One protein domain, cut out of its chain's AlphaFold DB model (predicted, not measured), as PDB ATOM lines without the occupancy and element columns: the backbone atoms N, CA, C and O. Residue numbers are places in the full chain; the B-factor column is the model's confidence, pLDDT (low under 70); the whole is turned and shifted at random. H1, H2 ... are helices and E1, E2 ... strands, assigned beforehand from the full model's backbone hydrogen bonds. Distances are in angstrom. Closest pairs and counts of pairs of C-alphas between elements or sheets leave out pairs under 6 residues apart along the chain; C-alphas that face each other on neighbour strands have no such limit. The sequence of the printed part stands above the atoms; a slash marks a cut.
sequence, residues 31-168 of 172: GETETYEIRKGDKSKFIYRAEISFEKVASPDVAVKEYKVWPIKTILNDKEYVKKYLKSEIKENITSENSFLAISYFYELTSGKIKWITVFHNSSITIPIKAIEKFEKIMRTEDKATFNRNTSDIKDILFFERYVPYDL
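What this domain is: This is residues 31 to 168 of the 172 residues of an uncharacterized protein of Bacteroides faecis CAG:32 (UniProt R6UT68). A twisted sheet of three long strands, E3, E2 and E5, has the helices H2 and H3 over one face, while the long unnamed stretch of residues 31 to 59 passes over the other. At one end of this elongated body lie the short helix H1, beside the edge strand E5 on the face opposite to H2 and H3, and the small two-strand sheet of E1 and E4. The printed part has 138 residues, with three named helices and five named strands in the order H1 E1 H2 E2 E3 H3 E4 E5; the three-strand sheet runs E3 E2 E5, antiparallel throughout, and E1 and E4 are antiparallel too. The class is mixed, helices and strands, with under half of the residues in named elements. The whole is compact, with a radius of gyration of the C-alphas of 15.2 A, and spans 47 by 28 by 26 A.

Where its parts are: After residues 31 to 59, H1 takes residues 60 to 67, beginning at C-alpha 60 at (143.065, 218.842, 190.843). E1 is residues 71 to 74 and H2 residues 78 to 85. E2, residues 100 to 108, is 26.4 A long, and E3, residues 114 to 121, is 20.2 A. H3, residues 129 to 142, is 19.8 A long and begins at C-alpha 129 at (167.502, 210.312, 191.138). E4 is residues 145 to 147. E5, residues 159 to 167, is 25.7 A long and ends at C-alpha 167 at (160.295, 228.586, 193.490).

How they stand to each other: E2 is the inner strand: N 103 and O 164 of E5 are 2.9 A apart, and N 104 and O 118 of E3 are 2.8 A apart, both within hydrogen-bond range. E2 and E3 form a hairpin. H3 is over E3, slantwise at 37 degrees on the local plane; their closest C-alphas, Arg 140 and Ile 114, are 5.0 A apart. H2, on the same face, touches residues 131 to 135 of H3 at a steep tilt of 44 degrees, opposite ways, with the C-alphas of Tyr 85 and Phe 135 closest at 5.9 A. H1 is on the opposite face, over none of the strands; its closest C-alpha pair with E5 is Pro 60 and Glu 161, 5.6 A. Between E1 and E4, N 72 and O 146 are 2.8 A apart. In H1, H2 and H3 every O i to N i+4 pair is within hydrogen-bond range.

The domain as a whole: The two C-alphas farthest apart are those of Asn 93 and Asp 153, at 47.6 A. The printed part has no cut. The links from H2 to E2 and from E4 to E5 are long. The mean pLDDT of the printed part is 74.8, and 39 residues are under 70, among them residues 31 to 56.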
ATOM      1  N   GLY A  31     168.574 203.625 184.611       28.88
ATOM      2  CA  GLY A  31     170.006 203.884 184.463       28.88
ATOM      3  C   GLY A  31     170.435 205.064 185.329       28.88
ATOM      4  O   GLY A  31     169.674 206.001 185.550       28.88
ATOM      5  N   GLU A  32     171.626 204.979 185.905       36.38
ATOM      6  CA  GLU A  32     172.167 205.955 186.845       36.38
ATOM      7  C   GLU A  32     172.224 207.366 186.231       36.38
ATOM      8  O   GLU A  32     172.771 207.565 185.152       36.38
ATOM      9  N   THR A  33     171.680 208.349 186.958       39.62
ATOM     10  CA  THR A  33     171.698 209.789 186.628       39.62
ATOM     11  C   THR A  33     171.071 210.167 185.283       39.62
ATOM     12  O   THR A  33     171.774 210.465 184.326       39.62
ATOM     13  N   GLU A  34     169.742 210.266 185.232       37.03
ATOM     14  CA  GLU A  34     169.055 210.927 184.117       37.03
ATOM     15  C   GLU A  34     168.450 212.255 184.595       37.03
ATOM     16  O   GLU A  34     167.506 212.295 185.386       37.03
ATOM     17  N   THR A  35     169.065 213.355 184.149       34.22
ATOM     18  CA  THR A  35     168.520 214.715 184.222       34.22
ATOM     19  C   THR A  35     167.485 214.843 183.113       34.22
ATOM     20  O   THR A  35     167.847 214.875 181.938       34.22
ATOM     21  N   TYR A  36     166.201 214.904 183.454       38.38
ATOM     22  CA  TYR A  36     165.169 215.157 182.455       38.38
ATOM     23  C   TYR A  36     164.847 216.652 182.433       38.38
ATOM     24  O   TYR A  36     164.420 217.217 183.435       38.38
ATOM     25  N   GLU A  37     165.009 217.301 181.281       35.41
ATOM     26  CA  GLU A  37     164.354 218.585 181.026       35.41
ATOM     27  C   GLU A  37     162.872 218.292 180.772       35.41
ATOM     28  O   GLU A  37     162.498 217.836 179.687       35.41
ATOM     29  N   ILE A  38     162.019 218.475 181.784       41.94
ATOM     30  CA  ILE A  38     160.610 218.110 181.655       41.94
ATOM     31  C   ILE A  38     159.764 219.344 181.397       41.94
ATOM     32  O   ILE A  38     159.442 220.127 182.295       41.94
ATOM     33  N   ARG A  39     159.366 219.487 180.131       35.59
ATOM     34  CA  ARG A  39     158.469 220.552 179.688       35.59
ATOM     35  C   ARG A  39     157.161 220.516 180.473       35.59
ATOM     36  O   ARG A  39     156.544 219.467 180.674       35.59
ATOM     37  N   LYS A  40     156.703 221.706 180.867       40.03
ATOM     38  CA  LYS A  40     155.407 221.929 181.515       40.03
ATOM     39  C   LYS A  40     154.287 221.289 180.681       40.03
ATOM     40  O   LYS A  40     153.941 221.803 179.625       40.03
ATOM     41  N   GLY A  41     153.710 220.195 181.180       44.03
ATOM     42  CA  GLY A  41     152.491 219.594 180.629       44.03
ATOM     43  C   GLY A  41     152.623 218.187 180.044       44.03
ATOM     44  O   GLY A  41     151.590 217.582 179.777       44.03
ATOM     45  N   ASP A  42     153.827 217.625 179.896       51.28
ATOM     46  CA  ASP A  42     153.965 216.276 179.329       51.28
ATOM     47  C   ASP A  42     153.943 215.179 180.404       51.28
ATOM     48  O   ASP A  42     154.967 214.612 180.777       51.28
ATOM     49  N   LYS A  43     152.743 214.877 180.918       50.53
ATOM     50  CA  LYS A  43     152.527 213.821 181.926       50.53
ATOM     51  C   LYS A  43     152.892 212.414 181.428       50.53
ATOM     52  O   LYS A  43     153.092 211.526 182.251       50.53
ATOM     53  N   SER A  44     152.997 212.218 180.110       46.41
ATOM     54  CA  SER A  44     153.312 210.923 179.490       46.41
ATOM     55  C   SER A  44     154.793 210.541 179.593       46.41
ATOM     56  O   SER A  44     155.129 209.366 179.482       46.41
ATOM     57  N   LYS A  45     155.669 211.519 179.865       43.09
ATOM     58  CA  LYS A  45     157.129 211.343 179.973       43.09
ATOM     59  C   LYS A  45     157.628 211.085 181.396       43.09
ATOM     60  O   LYS A  45     158.831 211.034 181.630       43.09
ATOM     61  N   PHE A  46     156.724 210.925 182.357       50.66
ATOM     62  CA  PHE A  46     157.074 210.681 183.752       50.66
ATOM     63  C   PHE A  46     156.977 209.212 184.121       50.66
ATOM     64  O   PHE A  46     156.197 208.476 183.525       50.66
ATOM     65  N   ILE A  47     157.752 208.823 185.141       45.38
ATOM     66  CA  ILE A  47     157.854 207.460 185.674       45.38
ATOM     67  C   ILE A  47     156.458 206.852 185.856       45.38
ATOM     68  O   ILE A  47     155.765 207.070 186.851       45.38
ATOM     69  N   TYR A  48     156.075 206.065 184.859       42.31
ATOM     70  CA  TYR A  48     154.900 205.222 184.839       42.31
ATOM     71  C   TYR A  48     155.208 203.985 185.685       42.31
ATOM     72  O   TYR A  48     156.070 203.177 185.339       42.31
ATOM     73  N   ARG A  49     154.520 203.830 186.821       46.12
ATOM     74  CA  ARG A  49     154.462 202.537 187.515       46.12
ATOM     75  C   ARG A  49     153.349 201.735 186.848       46.12
ATOM     76  O   ARG A  49     152.185 202.112 186.957       46.12
ATOM     77  N   ALA A  50     153.719 200.641 186.181       39.62
ATOM     78  CA  ALA A  50     152.856 199.841 185.303       39.62
ATOM     79  C   ALA A  50     151.509 199.379 185.894       39.62
ATOM     80  O   ALA A  50     150.606 198.979 185.170       39.62
ATOM     81  N   GLU A  51     151.355 199.453 187.211       46.81
ATOM     82  CA  GLU A  51     150.184 198.975 187.938       46.81
ATOM     83  C   GLU A  51     148.965 199.914 187.847       46.81
ATOM     84  O   GLU A  51     147.869 199.509 188.235       46.81
ATOM     85  N   ILE A  52     149.114 201.165 187.377       54.03
ATOM     86  CA  ILE A  52     148.041 202.174 187.444       54.03
ATOM     87  C   ILE A  52     147.893 202.955 186.129       54.03
ATOM     88  O   ILE A  52     148.820 203.620 185.674       54.03
ATOM     89  N   SER A  53     146.689 202.915 185.541       59.31
ATOM     90  CA  SER A  53     146.324 203.717 184.361       59.31
ATOM     91  C   SER A  53     146.114 205.192 184.724       59.31
ATOM     92  O   SER A  53     145.431 205.500 185.705       59.31
ATOM     93  N   PHE A  54     146.628 206.101 183.885       60.47
ATOM     94  CA  PHE A  54     146.382 207.546 183.981       60.47
ATOM     95  C   PHE A  54     144.892 207.910 183.903       60.47
ATOM     96  O   PHE A  54     144.491 208.925 184.460       60.47
ATOM     97  N   GLU A  55     144.059 207.069 183.284       64.12
ATOM     98  CA  GLU A  55     142.605 207.276 183.194       64.12
ATOM     99  C   GLU A  55     141.920 207.301 184.568       64.12
ATOM    100  O   GLU A  55     140.848 207.876 184.716       64.12
ATOM    101  N   LYS A  56     142.543 206.697 185.589       69.44
ATOM    102  CA  LYS A  56     142.009 206.648 186.960       69.44
ATOM    103  C   LYS A  56     142.573 207.740 187.871       69.44
ATOM    104  O   LYS A  56     142.398 207.674 189.093       69.44
ATOM    105  N   VAL A  57     143.268 208.717 187.294       70.44
ATOM    106  CA  VAL A  57     143.852 209.861 187.991       70.44
ATOM    107  C   VAL A  57     143.027 211.104 187.679       70.44
ATOM    108  O   VAL A  57     142.984 211.567 186.542       70.44
ATOM    109  N   ALA A  58     142.410 211.683 188.705       69.81
ATOM    110  CA  ALA A  58     141.754 212.971 188.564       69.81
ATOM    111  C   ALA A  58     142.773 214.102 188.697       69.81
ATOM    112  O   ALA A  58     143.539 214.146 189.663       69.81
ATOM    113  N   SER A  59     142.727 215.050 187.758       70.19
ATOM    114  CA  SER A  59     143.415 216.331 187.931       70.19
ATOM    115  C   SER A  59     142.813 217.111 189.114       70.19
ATOM    116  O   SER A  59     141.628 216.917 189.422       70.19
ATOM    117  N   PRO A  60     143.575 218.030 189.740       68.62
ATOM    118  CA  PRO A  60     143.065 218.842 190.843       68.62
ATOM    119  C   PRO A  60     141.752 219.562 190.491       68.62
ATOM    120  O   PRO A  60     140.813 219.579 191.284       68.62
ATOM    121  N   ASP A  61     141.655 220.105 189.274       68.25
ATOM    122  CA  ASP A  61     140.503 220.893 188.828       68.25
ATOM    123  C   ASP A  61     139.236 220.054 188.662       68.25
ATOM    124  O   ASP A  61     138.150 220.493 189.040       68.25
ATOM    125  N   VAL A  62     139.368 218.848 188.105       71.00
ATOM    126  CA  VAL A  62     138.248 217.909 187.937       71.00
ATOM    127  C   VAL A  62     137.745 217.465 189.307       71.00
ATOM    128  O   VAL A  62     136.548 217.535 189.581       71.00
ATOM    129  N   ALA A  63     138.661 217.111 190.210       69.88
ATOM    130  CA  ALA A  63     138.314 216.676 191.555       69.88
ATOM    131  C   ALA A  63     137.530 217.742 192.350       69.88
ATOM    132  O   ALA A  63     136.544 217.431 193.028       69.88
ATOM    133  N   VAL A  64     137.921 219.013 192.219       74.31
ATOM    134  CA  VAL A  64     137.226 220.139 192.858       74.31
ATOM    135  C   VAL A  64     135.879 220.426 192.188       74.31
ATOM    136  O   VAL A  64     134.889 220.629 192.892       74.31
ATOM    137  N   LYS A  65     135.812 220.441 190.852       79.44
ATOM    138  CA  LYS A  65     134.589 220.805 190.113       79.44
ATOM    139  C   LYS A  65     133.506 219.733 190.192       79.44
ATOM    140  O   LYS A  65     132.353 220.067 190.446       79.44
ATOM    141  N   GLU A  66     133.871 218.473 189.981       82.94
ATOM    142  CA  GLU A  66     132.914 217.366 189.886       82.94
ATOM    143  C   GLU A  66     132.572 216.800 191.265       82.94
ATOM    144  O   GLU A  66     131.403 216.711 191.639       82.94
ATOM    145  N   TYR A  67     133.589 216.486 192.069       81.81
ATOM    146  CA  TYR A  67     133.397 215.766 193.332       81.81
ATOM    147  C   TYR A  67     133.363 216.692 194.550       81.81
ATOM    148  O   TYR A  67     132.949 216.276 195.638       81.81
ATOM    149  N   LYS A  68     133.765 217.962 194.387       84.50
ATOM    150  CA  LYS A  68     133.949 218.921 195.489       84.50
ATOM    151  C   LYS A  68     134.891 218.361 196.556       84.50
ATOM    152  O   LYS A  68     134.651 218.536 197.752       84.50
ATOM    153  N   VAL A  69     135.928 217.650 196.112       82.19
ATOM    154  CA  VAL A  69     136.947 217.047 196.972       82.19
ATOM    155  C   VAL A  69     138.235 217.848 196.878       82.19
ATOM    156  O   VAL A  69     138.713 218.144 195.787       82.19
ATOM    157  N   TRP A  70     138.820 218.162 198.026       80.31
ATOM    158  CA  TRP A  70     140.176 218.687 198.137       80.31
ATOM    159  C   TRP A  70     140.810 218.243 199.463       80.31
ATOM    160  O   TRP A  70     140.098 217.976 200.439       80.31
ATOM    161  N   PRO A  71     142.146 218.143 199.531       74.56
ATOM    162  CA  PRO A  71     142.839 217.884 200.785       74.56
ATOM    163  C   PRO A  71     142.693 219.095 201.726       74.56
ATOM    164  O   PRO A  71     143.083 220.204 201.373       74.56
ATOM    165  N   ILE A  72     142.145 218.893 202.930       68.94
ATOM    166  CA  ILE A  72     142.118 219.902 204.012       68.94
ATOM    167  C   ILE A  72     143.494 220.009 204.669       68.94
ATOM    168  O   ILE A  72     143.932 221.094 205.041       68.94
ATOM    169  N   LYS A  73     144.164 218.868 204.855       59.97
ATOM    170  CA  LYS A  73     145.450 218.789 205.542       59.97
ATOM    171  C   LYS A  73     146.311 217.724 204.879       59.97
ATOM    172  O   LYS A  73     145.916 216.558 204.849       59.97
ATOM    173  N   THR A  74     147.460 218.132 204.356       60.47
ATOM    174  CA  THR A  74     148.625 217.256 204.198       60.47
ATOM    175  C   THR A  74     149.380 217.305 205.525       60.47
ATOM    176  O   THR A  74     149.428 218.354 206.170       60.47
ATOM    177  N   ILE A  75     149.858 216.167 206.021       58.53
ATOM    178  CA  ILE A  75     150.459 216.081 207.364       58.53
ATOM    179  C   ILE A  75     151.753 216.899 207.423       58.53
ATOM    180  O   ILE A  75     152.077 217.458 208.470       58.53
ATOM    181  N   LEU A  76     152.455 217.002 206.296       69.31
ATOM    182  CA  LEU A  76     153.765 217.632 206.215       69.31
ATOM    183  C   LEU A  76     153.714 219.035 205.612       69.31
ATOM    184  O   LEU A  76     152.923 219.321 204.706       69.31
ATOM    185  N   ASN A  77     154.637 219.877 206.080       81.31
ATOM    186  CA  ASN A  77     155.059 221.075 205.369       81.31
ATOM    187  C   ASN A  77     155.916 220.637 204.173       81.31
ATOM    188  O   ASN A  77     157.126 220.438 204.283       81.31
ATOM    189  N   ASP A  78     155.265 220.427 203.033       79.56
ATOM    190  CA  ASP A  78     155.904 219.965 201.802       79.56
ATOM    191  C   ASP A  78     157.102 220.839 201.388       79.56
ATOM    192  O   ASP A  78     158.127 220.298 200.979       79.56
ATOM    193  N   LYS A  79     157.040 222.160 201.598       87.94
ATOM    194  CA  LYS A  79     158.153 223.090 201.343       87.94
ATOM    195  C   LYS A  79     159.419 222.734 202.121       87.94
ATOM    196  O   LYS A  79     160.500 222.728 201.537       87.94
ATOM    197  N   GLU A  80     159.306 222.408 203.409       89.62
ATOM    198  CA  GLU A  80     160.465 222.025 204.232       89.62
ATOM    199  C   GLU A  80     161.115 220.739 203.723       89.62
ATOM    200  O   GLU A  80     162.341 220.621 203.699       89.62
ATOM    201  N   TYR A  81     160.305 219.786 203.265       90.56
ATOM    202  CA  TYR A  81     160.802 218.520 202.737       90.56
ATOM    203  C   TYR A  81     161.446 218.710 201.364       90.56
ATOM    204  O   TYR A  81     162.518 218.163 201.113       90.56
ATOM    205  N   VAL A  82     160.857 219.538 200.499       90.94
ATOM    206  CA  VAL A  82     161.477 219.919 199.222       90.94
ATOM    207  C   VAL A  82     162.814 220.618 199.467       90.94
ATOM    208  O   VAL A  82     163.809 220.252 198.844       90.94
ATOM    209  N   LYS A  83     162.885 221.549 200.427       92.69
ATOM    210  CA  LYS A  83     164.134 222.216 200.820       92.69
ATOM    211  C   LYS A  83     165.192 221.208 201.288       92.69
ATOM    212  O   LYS A  83     166.331 221.243 200.829       92.69
ATOM    213  N   LYS A  84     164.807 220.306 202.193       92.69
ATOM    214  CA  LYS A  84     165.710 219.380 202.890       92.69
ATOM    215  C   LYS A  84     166.177 218.188 202.055       92.69
ATOM    216  O   LYS A  84     167.235 217.644 202.349       92.69
ATOM    217  N   TYR A  85     165.363 217.720 201.112       91.25
ATOM    218  CA  TYR A  85     165.628 216.466 200.398       91.25
ATOM    219  C   TYR A  85     165.828 216.639 198.896       91.25
ATOM    220  O   TYR A  85     166.393 215.739 198.285       91.25
ATOM    221  N   LEU A  86     165.372 217.750 198.304       89.06
ATOM    222  CA  LEU A  86     165.555 218.025 196.877       89.06
ATOM    223  C   LEU A  86     166.487 219.222 196.659       89.06
ATOM    224  O   LEU A  86     167.543 219.048 196.061       89.06
ATOM    225  N   LYS A  87     166.153 220.414 197.186       91.12
ATOM    226  CA  LYS A  87     166.953 221.644 196.989       91.12
ATOM    227  C   LYS A  87     168.395 221.472 197.477       91.12
ATOM    228  O   LYS A  87     169.312 221.918 196.803       91.12
ATOM    229  N   SER A  88     168.601 220.804 198.613       92.31
ATOM    230  CA  SER A  88     169.933 220.557 199.187       92.31
ATOM    231  C   SER A  88     170.851 219.680 198.331       92.31
ATOM    232  O   SER A  88     172.052 219.648 198.575       92.31
ATOM    233  N   GLU A  89     170.293 218.935 197.377       88.56
ATOM    234  CA  GLU A  89     171.030 218.002 196.516       88.56
ATOM    235  C   GLU A  89     171.359 218.616 195.141       88.56
ATOM    236  O   GLU A  89     172.077 218.001 194.351       88.56
ATOM    237  N   ILE A  90     170.860 219.827 194.864       87.12
ATOM    238  CA  ILE A  90     171.177 220.609 193.665       87.12
ATOM    239  C   ILE A  90     172.536 221.278 193.876       87.12
ATOM    240  O   ILE A  90     172.764 221.934 194.892       87.12
ATOM    241  N   LYS A  91     173.450 221.108 192.916       86.06
ATOM    242  CA  LYS A  91     174.819 221.654 192.998       86.06
ATOM    243  C   LYS A  91     174.990 222.924 192.175       86.06
ATOM    244  O   LYS A  91     175.907 223.704 192.416       86.06
ATOM    245  N   GLU A  92     174.140 223.095 191.177       84.44
ATOM    246  CA  GLU A  92     174.089 224.252 190.309       84.44
ATOM    247  C   GLU A  92     173.631 225.491 191.083       84.44
ATOM    248  O   GLU A  92     172.856 225.411 192.038       84.44
ATOM    249  N   ASN A  93     174.088 226.665 190.646       87.62
ATOM    250  CA  ASN A  93     173.593 227.914 191.204       87.62
ATOM    251  C   ASN A  93     172.131 228.128 190.785       87.62
ATOM    252  O   ASN A  93     171.812 228.120 189.591       87.62
ATOM    253  N   ILE A  94     171.258 228.337 191.767       88.00
ATOM    254  CA  ILE A  94     169.839 228.595 191.529       88.00
ATOM    255  C   ILE A  94     169.671 230.086 191.198       88.00
ATOM    256  O   ILE A  94     170.112 230.957 191.943       88.00
ATOM    257  N   THR A  95     169.028 230.376 190.074       87.25
ATOM    258  CA  THR A  95     168.722 231.709 189.545       87.25
ATOM    259  C   THR A  95     167.233 231.807 189.227       87.25
ATOM    260  O   THR A  95     166.520 230.806 189.198       87.25
ATOM    261  N   SER A  96     166.742 233.012 188.933       86.56
ATOM    262  CA  SER A  96     165.332 233.228 188.578       86.56
ATOM    263  C   SER A  96     164.903 232.500 187.300       86.56
ATOM    264  O   SER A  96     163.714 232.311 187.070       86.56
ATOM    265  N   GLU A  97     165.857 232.108 186.455       81.25
ATOM    266  CA  GLU A  97     165.598 231.406 185.197       81.25
ATOM    267  C   GLU A  97     165.482 229.891 185.392       81.25
ATOM    268  O   GLU A  97     164.848 229.214 184.584       81.25
ATOM    269  N   ASN A  98     166.079 229.348 186.461       79.25
ATOM    270  CA  ASN A  98     166.183 227.905 186.672       79.25
ATOM    271  C   ASN A  98     165.535 227.405 187.979       79.25
ATOM    272  O   ASN A  98     165.553 226.203 188.248       79.25
ATOM    273  N   SER A  99     164.914 228.292 188.761       85.81
ATOM    274  CA  SER A  99     164.377 227.975 190.088       85.81
ATOM    275  C   SER A  99     163.032 227.249 190.098       85.81
ATOM    276  O   SER A  99     162.563 226.859 191.167       85.81
ATOM    277  N   PHE A 100     162.389 227.064 188.945       85.12
ATOM    278  CA  PHE A 100     161.082 226.418 188.891       85.12
ATOM    279  C   PHE A 100     161.182 224.906 189.117       85.12
ATOM    280  O   PHE A 100     161.768 224.175 188.318       85.12
ATOM    281  N   LEU A 101     160.502 224.440 190.162       84.31
ATOM    282  CA  LEU A 101     160.264 223.033 190.455       84.31
ATOM    283  C   LEU A 101     158.767 222.860 190.708       84.31
ATOM    284  O   LEU A 101     158.180 223.638 191.441       84.31
ATOM    285  N   ALA A 102     158.126 221.836 190.171       81.81
ATOM    286  CA  ALA A 102     156.783 221.460 190.582       81.81
ATOM    287  C   ALA A 102     156.739 219.992 190.972       81.81
ATOM    288  O   ALA A 102     157.514 219.180 190.477       81.81
ATOM    289  N   ILE A 103     155.830 219.643 191.873       83.88
ATOM    290  CA  ILE A 103     155.628 218.265 192.302       83.88
ATOM    291  C   ILE A 103     154.144 217.951 192.229       83.88
ATOM    292  O   ILE A 103     153.313 218.706 192.730       83.88
ATOM    293  N   SER A 104     153.817 216.832 191.593       81.69
ATOM    294  CA  SER A 104     152.489 216.236 191.677       81.69
ATOM    295  C   SER A 104     152.512 215.105 192.688       81.69
ATOM    296  O   SER A 104     153.316 214.180 192.574       81.69
ATOM    297  N   TYR A 105     151.624 215.181 193.670       84.44
ATOM    298  CA  TYR A 105     151.401 214.138 194.662       84.44
ATOM    299  C   TYR A 105     150.132 213.375 194.304       84.44
ATOM    300  O   TYR A 105     149.076 213.989 194.150       84.44
ATOM    301  N   PHE A 106     150.221 212.049 194.197       83.12
ATOM    302  CA  PHE A 106     149.080 211.201 193.853       83.12
ATOM    303  C   PHE A 106     148.604 210.457 195.095       83.12
ATOM    304  O   PHE A 106     149.198 209.458 195.517       83.12
ATOM    305  N   TYR A 107     147.537 210.975 195.697       86.44
ATOM    306  CA  TYR A 107     146.922 210.406 196.888       86.44
ATOM    307  C   TYR A 107     145.859 209.387 196.491       86.44
ATOM    308  O   TYR A 107     144.951 209.690 195.722       86.44
ATOM    309  N   GLU A 108     145.944 208.179 197.037       87.62
ATOM    310  CA  GLU A 108     144.870 207.192 196.926       87.62
ATOM    311  C   GLU A 108     143.634 207.695 197.675       87.62
ATOM    312  O   GLU A 108     143.719 208.015 198.860       87.62
ATOM    313  N   LEU A 109     142.478 207.745 197.012       85.62
ATOM    314  CA  LEU A 109     141.260 208.317 197.598       85.62
ATOM    315  C   LEU A 109     140.767 207.559 198.831       85.62
ATOM    316  O   LEU A 109     140.264 208.177 199.766       85.62
ATOM    317  N   THR A 110     140.924 206.234 198.852       85.56
ATOM    318  CA  THR A 110     140.430 205.377 199.939       85.56
ATOM    319  C   THR A 110     141.258 205.511 201.210       85.56
ATOM    320  O   THR A 110     140.719 205.456 202.313       85.56
ATOM    321  N   SER A 111     142.575 205.677 201.072       87.31
ATOM    322  CA  SER A 111     143.494 205.694 202.209       87.31
ATOM    323  C   SER A 111     144.061 207.074 202.512       87.31
ATOM    324  O   SER A 111     144.605 207.261 203.594       87.31
ATOM    325  N   GLY A 112     143.981 208.025 201.582       87.44
ATOM    326  CA  GLY A 112     144.662 209.316 201.644       87.44
ATOM    327  C   GLY A 112     146.186 209.219 201.554       87.44
ATOM    328  O   GLY A 112     146.856 210.230 201.716       87.44
ATOM    329  N   LYS A 113     146.773 208.033 201.346       89.44
ATOM    330  CA  LYS A 113     148.233 207.863 201.283       89.44
ATOM    331  C   LYS A 113     148.769 208.224 199.906       89.44
ATOM    332  O   LYS A 113     148.134 207.920 198.896       89.44
ATOM    333  N   ILE A 114     149.975 208.782 199.864       85.69
ATOM    334  CA  ILE A 114     150.703 208.964 198.605       85.69
ATOM    335  C   ILE A 114     151.079 207.591 198.043       85.69
ATOM    336  O   ILE A 114     151.653 206.745 198.740       85.69
ATOM    337  N   LYS A 115     150.789 207.366 196.762       82.56
ATOM    338  CA  LYS A 115     151.235 206.165 196.042       82.56
ATOM    339  C   LYS A 115     152.501 206.405 195.245       82.56
ATOM    340  O   LYS A 115     153.393 205.560 195.280       82.56
ATOM    341  N   TRP A 116     152.582 207.547 194.582       76.44
ATOM    342  CA  TRP A 116     153.792 208.034 193.944       76.44
ATOM    343  C   TRP A 116     153.754 209.555 193.879       76.44
ATOM    344  O   TRP A 116     152.738 210.202 194.163       76.44
ATOM    345  N   ILE A 117     154.896 210.106 193.515       78.00
ATOM    346  CA  ILE A 117     155.074 211.519 193.237       78.00
ATOM    347  C   ILE A 117     155.656 211.667 191.842       78.00
ATOM    348  O   ILE A 117     156.271 210.747 191.301       78.00
ATOM    349  N   THR A 118     155.512 212.855 191.292       76.19
ATOM    350  CA  THR A 118     156.133 213.215 190.030       76.19
ATOM    351  C   THR A 118     156.787 214.573 190.197       76.19
ATOM    352  O   THR A 118     156.128 215.507 190.641       76.19
ATOM    353  N   VAL A 119     158.078 214.673 189.884       75.75
ATOM    354  CA  VAL A 119     158.875 215.894 190.056       75.75
ATOM    355  C   VAL A 119     159.157 216.497 188.688       75.75
ATOM    356  O   VAL A 119     159.777 215.854 187.854       75.75
ATOM    357  N   PHE A 120     158.702 217.724 188.472       72.38
ATOM    358  CA  PHE A 120     158.783 218.484 187.231       72.38
ATOM    359  C   PHE A 120     159.787 219.620 187.429       72.38
ATOM    360  O   PHE A 120     159.615 220.425 188.340       72.38
ATOM    361  N   HIS A 121     160.776 219.765 186.561       68.12
ATOM    362  CA  HIS A 121     161.553 220.999 186.464       68.12
ATOM    363  C   HIS A 121     161.801 221.300 184.991       68.12
ATOM    364  O   HIS A 121     161.962 220.392 184.179       68.12
ATOM    365  N   ASN A 122     161.776 222.582 184.642       57.41
ATOM    366  CA  ASN A 122     161.919 223.045 183.261       57.41
ATOM    367  C   ASN A 122     163.216 223.842 183.097       57.41
ATOM    368  O   ASN A 122     163.233 224.904 182.481       57.41
ATOM    369  N   SER A 123     164.265 223.391 183.775       61.72
ATOM    370  CA  SER A 123     165.446 224.196 184.039       61.72
ATOM    371  C   SER A 123     166.732 223.382 184.000       61.72
ATOM    372  O   SER A 123     166.710 222.164 184.157       61.72
ATOM    373  N   SER A 124     167.855 224.082 183.831       66.69
ATOM    374  CA  SER A 124     169.222 223.545 183.781       66.69
ATOM    375  C   SER A 124     169.736 222.947 185.099       66.69
ATOM    376  O   SER A 124     170.923 222.643 185.202       66.69
ATOM    377  N   ILE A 125     168.879 222.804 186.114       71.06
ATOM    378  CA  ILE A 125     169.236 222.173 187.386       71.06
ATOM    379  C   ILE A 125     169.157 220.654 187.254       71.06
ATOM    380  O   ILE A 125     168.262 220.122 186.593       71.06
ATOM    381  N   THR A 126     170.044 219.953 187.949       76.31
ATOM    382  CA  THR A 126     169.994 218.500 188.073       76.31
ATOM    383  C   THR A 126     169.595 218.112 189.485       76.31
ATOM    384  O   THR A 126     170.230 218.515 190.458       76.31
ATOM    385  N   ILE A 127     168.571 217.266 189.609       76.75
ATOM    386  CA  ILE A 127     168.224 216.625 190.879       76.75
ATOM    387  C   ILE A 127     168.634 215.150 190.795       76.75
ATOM    388  O   ILE A 127     168.116 214.426 189.942       76.75
ATOM    389  N   PRO A 128     169.537 214.663 191.666       78.88
ATOM    390  CA  PRO A 128     169.926 213.259 191.660       78.88
ATOM    391  C   PRO A 128     168.723 212.328 191.849       78.88
ATOM    392  O   PRO A 128     167.936 212.500 192.781       78.88
ATOM    393  N   ILE A 129     168.620 211.270 191.041       73.50
ATOM    394  CA  ILE A 129     167.502 210.312 191.138       73.50
ATOM    395  C   ILE A 129     167.370 209.700 192.542       73.50
ATOM    396  O   ILE A 129     166.268 209.577 193.068       73.50
ATOM    397  N   LYS A 130     168.496 209.424 193.216       78.88
ATOM    398  CA  LYS A 130     168.521 208.915 194.600       78.88
ATOM    399  C   LYS A 130     167.904 209.896 195.605       78.88
ATOM    400  O   LYS A 130     167.342 209.465 196.611       78.88
ATOM    401  N   ALA A 131     167.993 211.203 195.343       83.62
ATOM    402  CA  ALA A 131     167.339 212.225 196.154       83.62
ATOM    403  C   ALA A 131     165.817 212.167 195.974       83.62
ATOM    404  O   ALA A 131     165.083 212.154 196.961       83.62
ATOM    405  N   ILE A 132     165.350 212.024 194.728       82.00
ATOM    406  CA  ILE A 132     163.928 211.861 194.398       82.00
ATOM    407  C   ILE A 132     163.369 210.574 195.017       82.00
ATOM    408  O   ILE A 132     162.322 210.619 195.655       82.00
ATOM    409  N   GLU A 133     164.075 209.443 194.911       80.56
ATOM    410  CA  GLU A 133     163.663 208.167 195.518       80.56
ATOM    411  C   GLU A 133     163.568 208.260 197.048       80.56
ATOM    412  O   GLU A 133     162.613 207.774 197.662       80.56
ATOM    413  N   LYS A 134     164.552 208.909 197.685       86.06
ATOM    414  CA  LYS A 134     164.549 209.150 199.131       86.06
ATOM    415  C   LYS A 134     163.374 210.039 199.532       86.06
ATOM    416  O   LYS A 134     162.669 209.709 200.485       86.06
ATOM    417  N   PHE A 135     163.154 211.130 198.804       88.19
ATOM    418  CA  PHE A 135     162.035 212.038 199.018       88.19
ATOM    419  C   PHE A 135     160.689 211.320 198.838       88.19
ATOM    420  O   PHE A 135     159.853 211.388 199.735       88.19
ATOM    421  N   GLU A 136     160.501 210.543 197.765       85.50
ATOM    422  CA  GLU A 136     159.295 209.733 197.545       85.50
ATOM    423  C   GLU A 136     159.049 208.784 198.723       85.50
ATOM    424  O   GLU A 136     157.946 208.746 199.268       85.50
ATOM    425  N   LYS A 137     160.067 208.024 199.142       86.75
ATOM    426  CA  LYS A 137     159.939 207.050 200.234       86.75
ATOM    427  C   LYS A 137     159.499 207.706 201.544       86.75
ATOM    428  O   LYS A 137     158.651 207.154 202.250       86.75
ATOM    429  N   ILE A 138     160.077 208.861 201.860       89.38
ATOM    430  CA  ILE A 138     159.756 209.640 203.058       89.38
ATOM    431  C   ILE A 138     158.330 210.184 202.959       89.38
ATOM    432  O   ILE A 138     157.508 209.880 203.819       89.38
ATOM    433  N   MET A 139     157.994 210.885 201.873       88.19
ATOM    434  CA  MET A 139     156.659 211.453 201.666       88.19
ATOM    435  C   MET A 139     155.568 210.376 201.708       88.19
ATOM    436  O   MET A 139     154.532 210.573 202.329       88.19
ATOM    437  N   ARG A 140     155.803 209.194 201.127       86.31
ATOM    438  CA  ARG A 140     154.850 208.068 201.170       86.31
ATOM    439  C   ARG A 140     154.634 207.476 202.560       86.31
ATOM    440  O   ARG A 140     153.611 206.833 202.792       86.31
ATOM    441  N   THR A 141     155.615 207.632 203.441       88.31
ATOM    442  CA  THR A 141     155.571 207.119 204.812       88.31
ATOM    443  C   THR A 141     154.931 208.132 205.751       88.31
ATOM    444  O   THR A 141     154.131 207.760 206.606       88.31
ATOM    445  N   GLU A 142     155.289 209.403 205.589       88.06
ATOM    446  CA  GLU A 142     154.997 210.459 206.553       88.06
ATOM    447  C   GLU A 142     153.807 211.340 206.149       88.06
ATOM    448  O   GLU A 142     153.123 211.867 207.028       88.06
ATOM    449  N   ASP A 143     153.516 211.484 204.852       86.25
ATOM    450  CA  ASP A 143     152.406 212.312 204.382       86.25
ATOM    451  C   ASP A 143     151.139 211.506 204.084       86.25
ATOM    452  O   ASP A 143     151.145 210.359 203.623       86.25
ATOM    453  N   LYS A 144     150.012 212.163 204.336       88.69
ATOM    454  CA  LYS A 144     148.674 211.651 204.085       88.69
ATOM    455  C   LYS A 144     147.725 212.826 203.895       88.69
ATOM    456  O   LYS A 144     147.689 213.740 204.718       88.69
ATOM    457  N   ALA A 145     146.908 212.772 202.856       87.44
ATOM    458  CA  ALA A 145     145.809 213.697 202.668       87.44
ATOM    459  C   ALA A 145     144.628 213.315 203.569       87.44
ATOM    460  O   ALA A 145     144.179 212.166 203.595       87.44
ATOM    461  N   THR A 146     144.089 214.304 204.279       86.69
ATOM    462  CA  THR A 146     142.718 214.248 204.800       86.69
ATOM    463  C   THR A 146     141.824 215.039 203.863       86.69
ATOM    464  O   THR A 146     142.065 216.227 203.653       86.69
ATOM    465  N   PHE A 147     140.812 214.395 203.293       86.56
ATOM    466  CA  PHE A 147     139.876 215.041 202.378       86.56
ATOM    467  C   PHE A 147     138.760 215.767 203.130       86.56
ATOM    468  O   PHE A 147     138.419 215.424 204.262       86.56
ATOM    469  N   ASN A 148     138.180 216.776 202.486       86.62
ATOM    470  CA  ASN A 148     137.101 217.600 203.035       86.62
ATOM    471  C   ASN A 148     135.734 216.927 203.145       86.62
ATOM    472  O   ASN A 148     134.824 217.473 203.764       86.62
ATOM    473  N   ARG A 149     135.592 215.746 202.558       85.75
ATOM    474  CA  ARG A 149     134.405 214.906 202.645       85.75
ATOM    475  C   ARG A 149     134.817 213.449 202.551       85.75
ATOM    476  O   ARG A 149     135.949 213.133 202.185       85.75
ATOM    477  N   ASN A 150     133.870 212.572 202.854       85.19
ATOM    478  CA  ASN A 150     134.018 211.162 202.545       85.19
ATOM    479  C   ASN A 150     134.190 210.978 201.024       85.19
ATOM    480  O   ASN A 150     133.501 211.635 200.241       85.19
ATOM    481  N   THR A 151     135.134 210.117 200.648       86.25
ATOM    482  CA  THR A 151     135.505 209.768 199.271       86.25
ATOM    483  C   THR A 151     135.066 208.349 198.892       86.25
ATOM    484  O   THR A 151     135.315 207.917 197.771       86.25
ATOM    485  N   SER A 152     134.419 207.599 199.796       84.94
ATOM    486  CA  SER A 152     134.033 206.195 199.574       84.94
ATOM    487  C   SER A 152     132.991 205.988 198.468       84.94
ATOM    488  O   SER A 152     132.827 204.876 197.970       84.94
ATOM    489  N   ASP A 153     132.233 207.033 198.139       85.75
ATOM    490  CA  ASP A 153     131.222 207.062 197.081       85.75
ATOM    491  C   ASP A 153     131.819 207.277 195.680       85.75
ATOM    492  O   ASP A 153     131.145 207.011 194.686       85.75
ATOM    493  N   ILE A 154     133.088 207.684 195.595       86.25
ATOM    494  CA  ILE A 154     133.801 207.954 194.346       86.25
ATOM    495  C   ILE A 154     134.470 206.660 193.860       86.25
ATOM    496  O   ILE A 154     135.300 206.084 194.565       86.25
ATOM    497  N   LYS A 155     134.088 206.168 192.673       83.94
ATOM    498  CA  LYS A 155     134.505 204.840 192.154       83.94
ATOM    499  C   LYS A 155     135.141 204.873 190.765       83.94
ATOM    500  O   LYS A 155     135.805 203.918 190.369       83.94
ATOM    501  N   ASP A 156     134.890 205.937 190.028       82.75
ATOM    502  CA  ASP A 156     135.391 206.225 188.688       82.75
ATOM    503  C   ASP A 156     136.831 206.744 188.697       82.75
ATOM    504  O   ASP A 156     137.586 206.469 187.765       82.75
ATOM    505  N   ILE A 157     137.250 207.394 189.782       80.12
ATOM    506  CA  ILE A 157     138.636 207.817 190.005       80.12
ATOM    507  C   ILE A 157     139.230 207.107 191.228       80.12
ATOM    508  O   ILE A 157     138.548 206.858 192.220       80.12
ATOM    509  N   LEU A 158     140.517 206.755 191.160       80.19
ATOM    510  CA  LEU A 158     141.235 206.087 192.259       80.19
ATOM    511  C   LEU A 158     142.202 207.028 192.978       80.19
ATOM    512  O   LEU A 158     142.466 206.858 194.173       80.19
ATOM    513  N   PHE A 159     142.730 208.009 192.247       81.38
ATOM    514  CA  PHE A 159     143.773 208.899 192.731       81.38
ATOM    515  C   PHE A 159     143.379 210.355 192.571       81.38
ATOM    516  O   PHE A 159     142.840 210.769 191.543       81.38
ATOM    517  N   PHE A 160     143.718 211.125 193.595       81.44
ATOM    518  CA  PHE A 160     143.675 212.572 193.590       81.44
ATOM    519  C   PHE A 160     145.087 213.107 193.349       81.44
ATOM    520  O   PHE A 160     145.998 212.834 194.136       81.44
ATOM    521  N   GLU A 161     145.267 213.881 192.284       81.94
ATOM    522  CA  GLU A 161     146.502 214.620 192.031       81.94
ATOM    523  C   GLU A 161     146.470 215.974 192.756       81.94
ATOM    524  O   GLU A 161     145.539 216.760 192.594       81.94
ATOM    525  N   ARG A 162     147.519 216.281 193.524       83.06
ATOM    526  CA  ARG A 162     147.807 217.627 194.039       83.06
ATOM    527  C   ARG A 162     149.062 218.146 193.350       83.06
ATOM    528  O   ARG A 162     150.153 217.662 193.637       83.06
ATOM    529  N   TYR A 163     148.907 219.136 192.477       81.56
ATOM    530  CA  TYR A 163     150.019 219.820 191.818       81.56
ATOM    531  C   TYR A 163     150.483 221.015 192.657       81.56
ATOM    532  O   TYR A 163     149.675 221.887 192.982       81.56
ATOM    533  N   VAL A 164     151.770 221.072 192.999       84.69
ATOM    534  CA  VAL A 164     152.356 222.159 193.793       84.69
ATOM    535  C   VAL A 164     153.583 222.724 193.077       84.69
ATOM    536  O   VAL A 164     154.566 222.001 192.914       84.69
ATOM    537  N   PRO A 165     153.555 223.995 192.638       85.56
ATOM    538  CA  PRO A 165     154.741 224.684 192.158       85.56
ATOM    539  C   PRO A 165     155.559 225.247 193.329       85.56
ATOM    540  O   PRO A 165     155.017 225.764 194.306       85.56
ATOM    541  N   TYR A 166     156.874 225.196 193.185       87.12
ATOM    542  CA  TYR A 166     157.880 225.743 194.079       87.12
ATOM    543  C   TYR A 166     158.809 226.656 193.284       87.12
ATOM    544  O   TYR A 166     159.215 226.353 192.159       87.12
ATOM    545  N   ASP A 167     159.174 227.764 193.912       90.12
ATOM    546  CA  ASP A 167     160.295 228.586 193.490       90.12
ATOM    547  C   ASP A 167     161.459 228.297 194.435       90.12
ATOM    548  O   ASP A 167     161.418 228.654 195.614       90.12
ATOM    549  N   LEU A 168     162.479 227.609 193.925       88.19
ATOM    550  CA  LEU A 168     163.625 227.176 194.714       88.19
ATOM    551  C   LEU A 168     164.405 228.348 195.334       88.19
ATOM    552  O   LEU A 168     165.034 228.152 196.377       88.19
TER     553      LEU A 168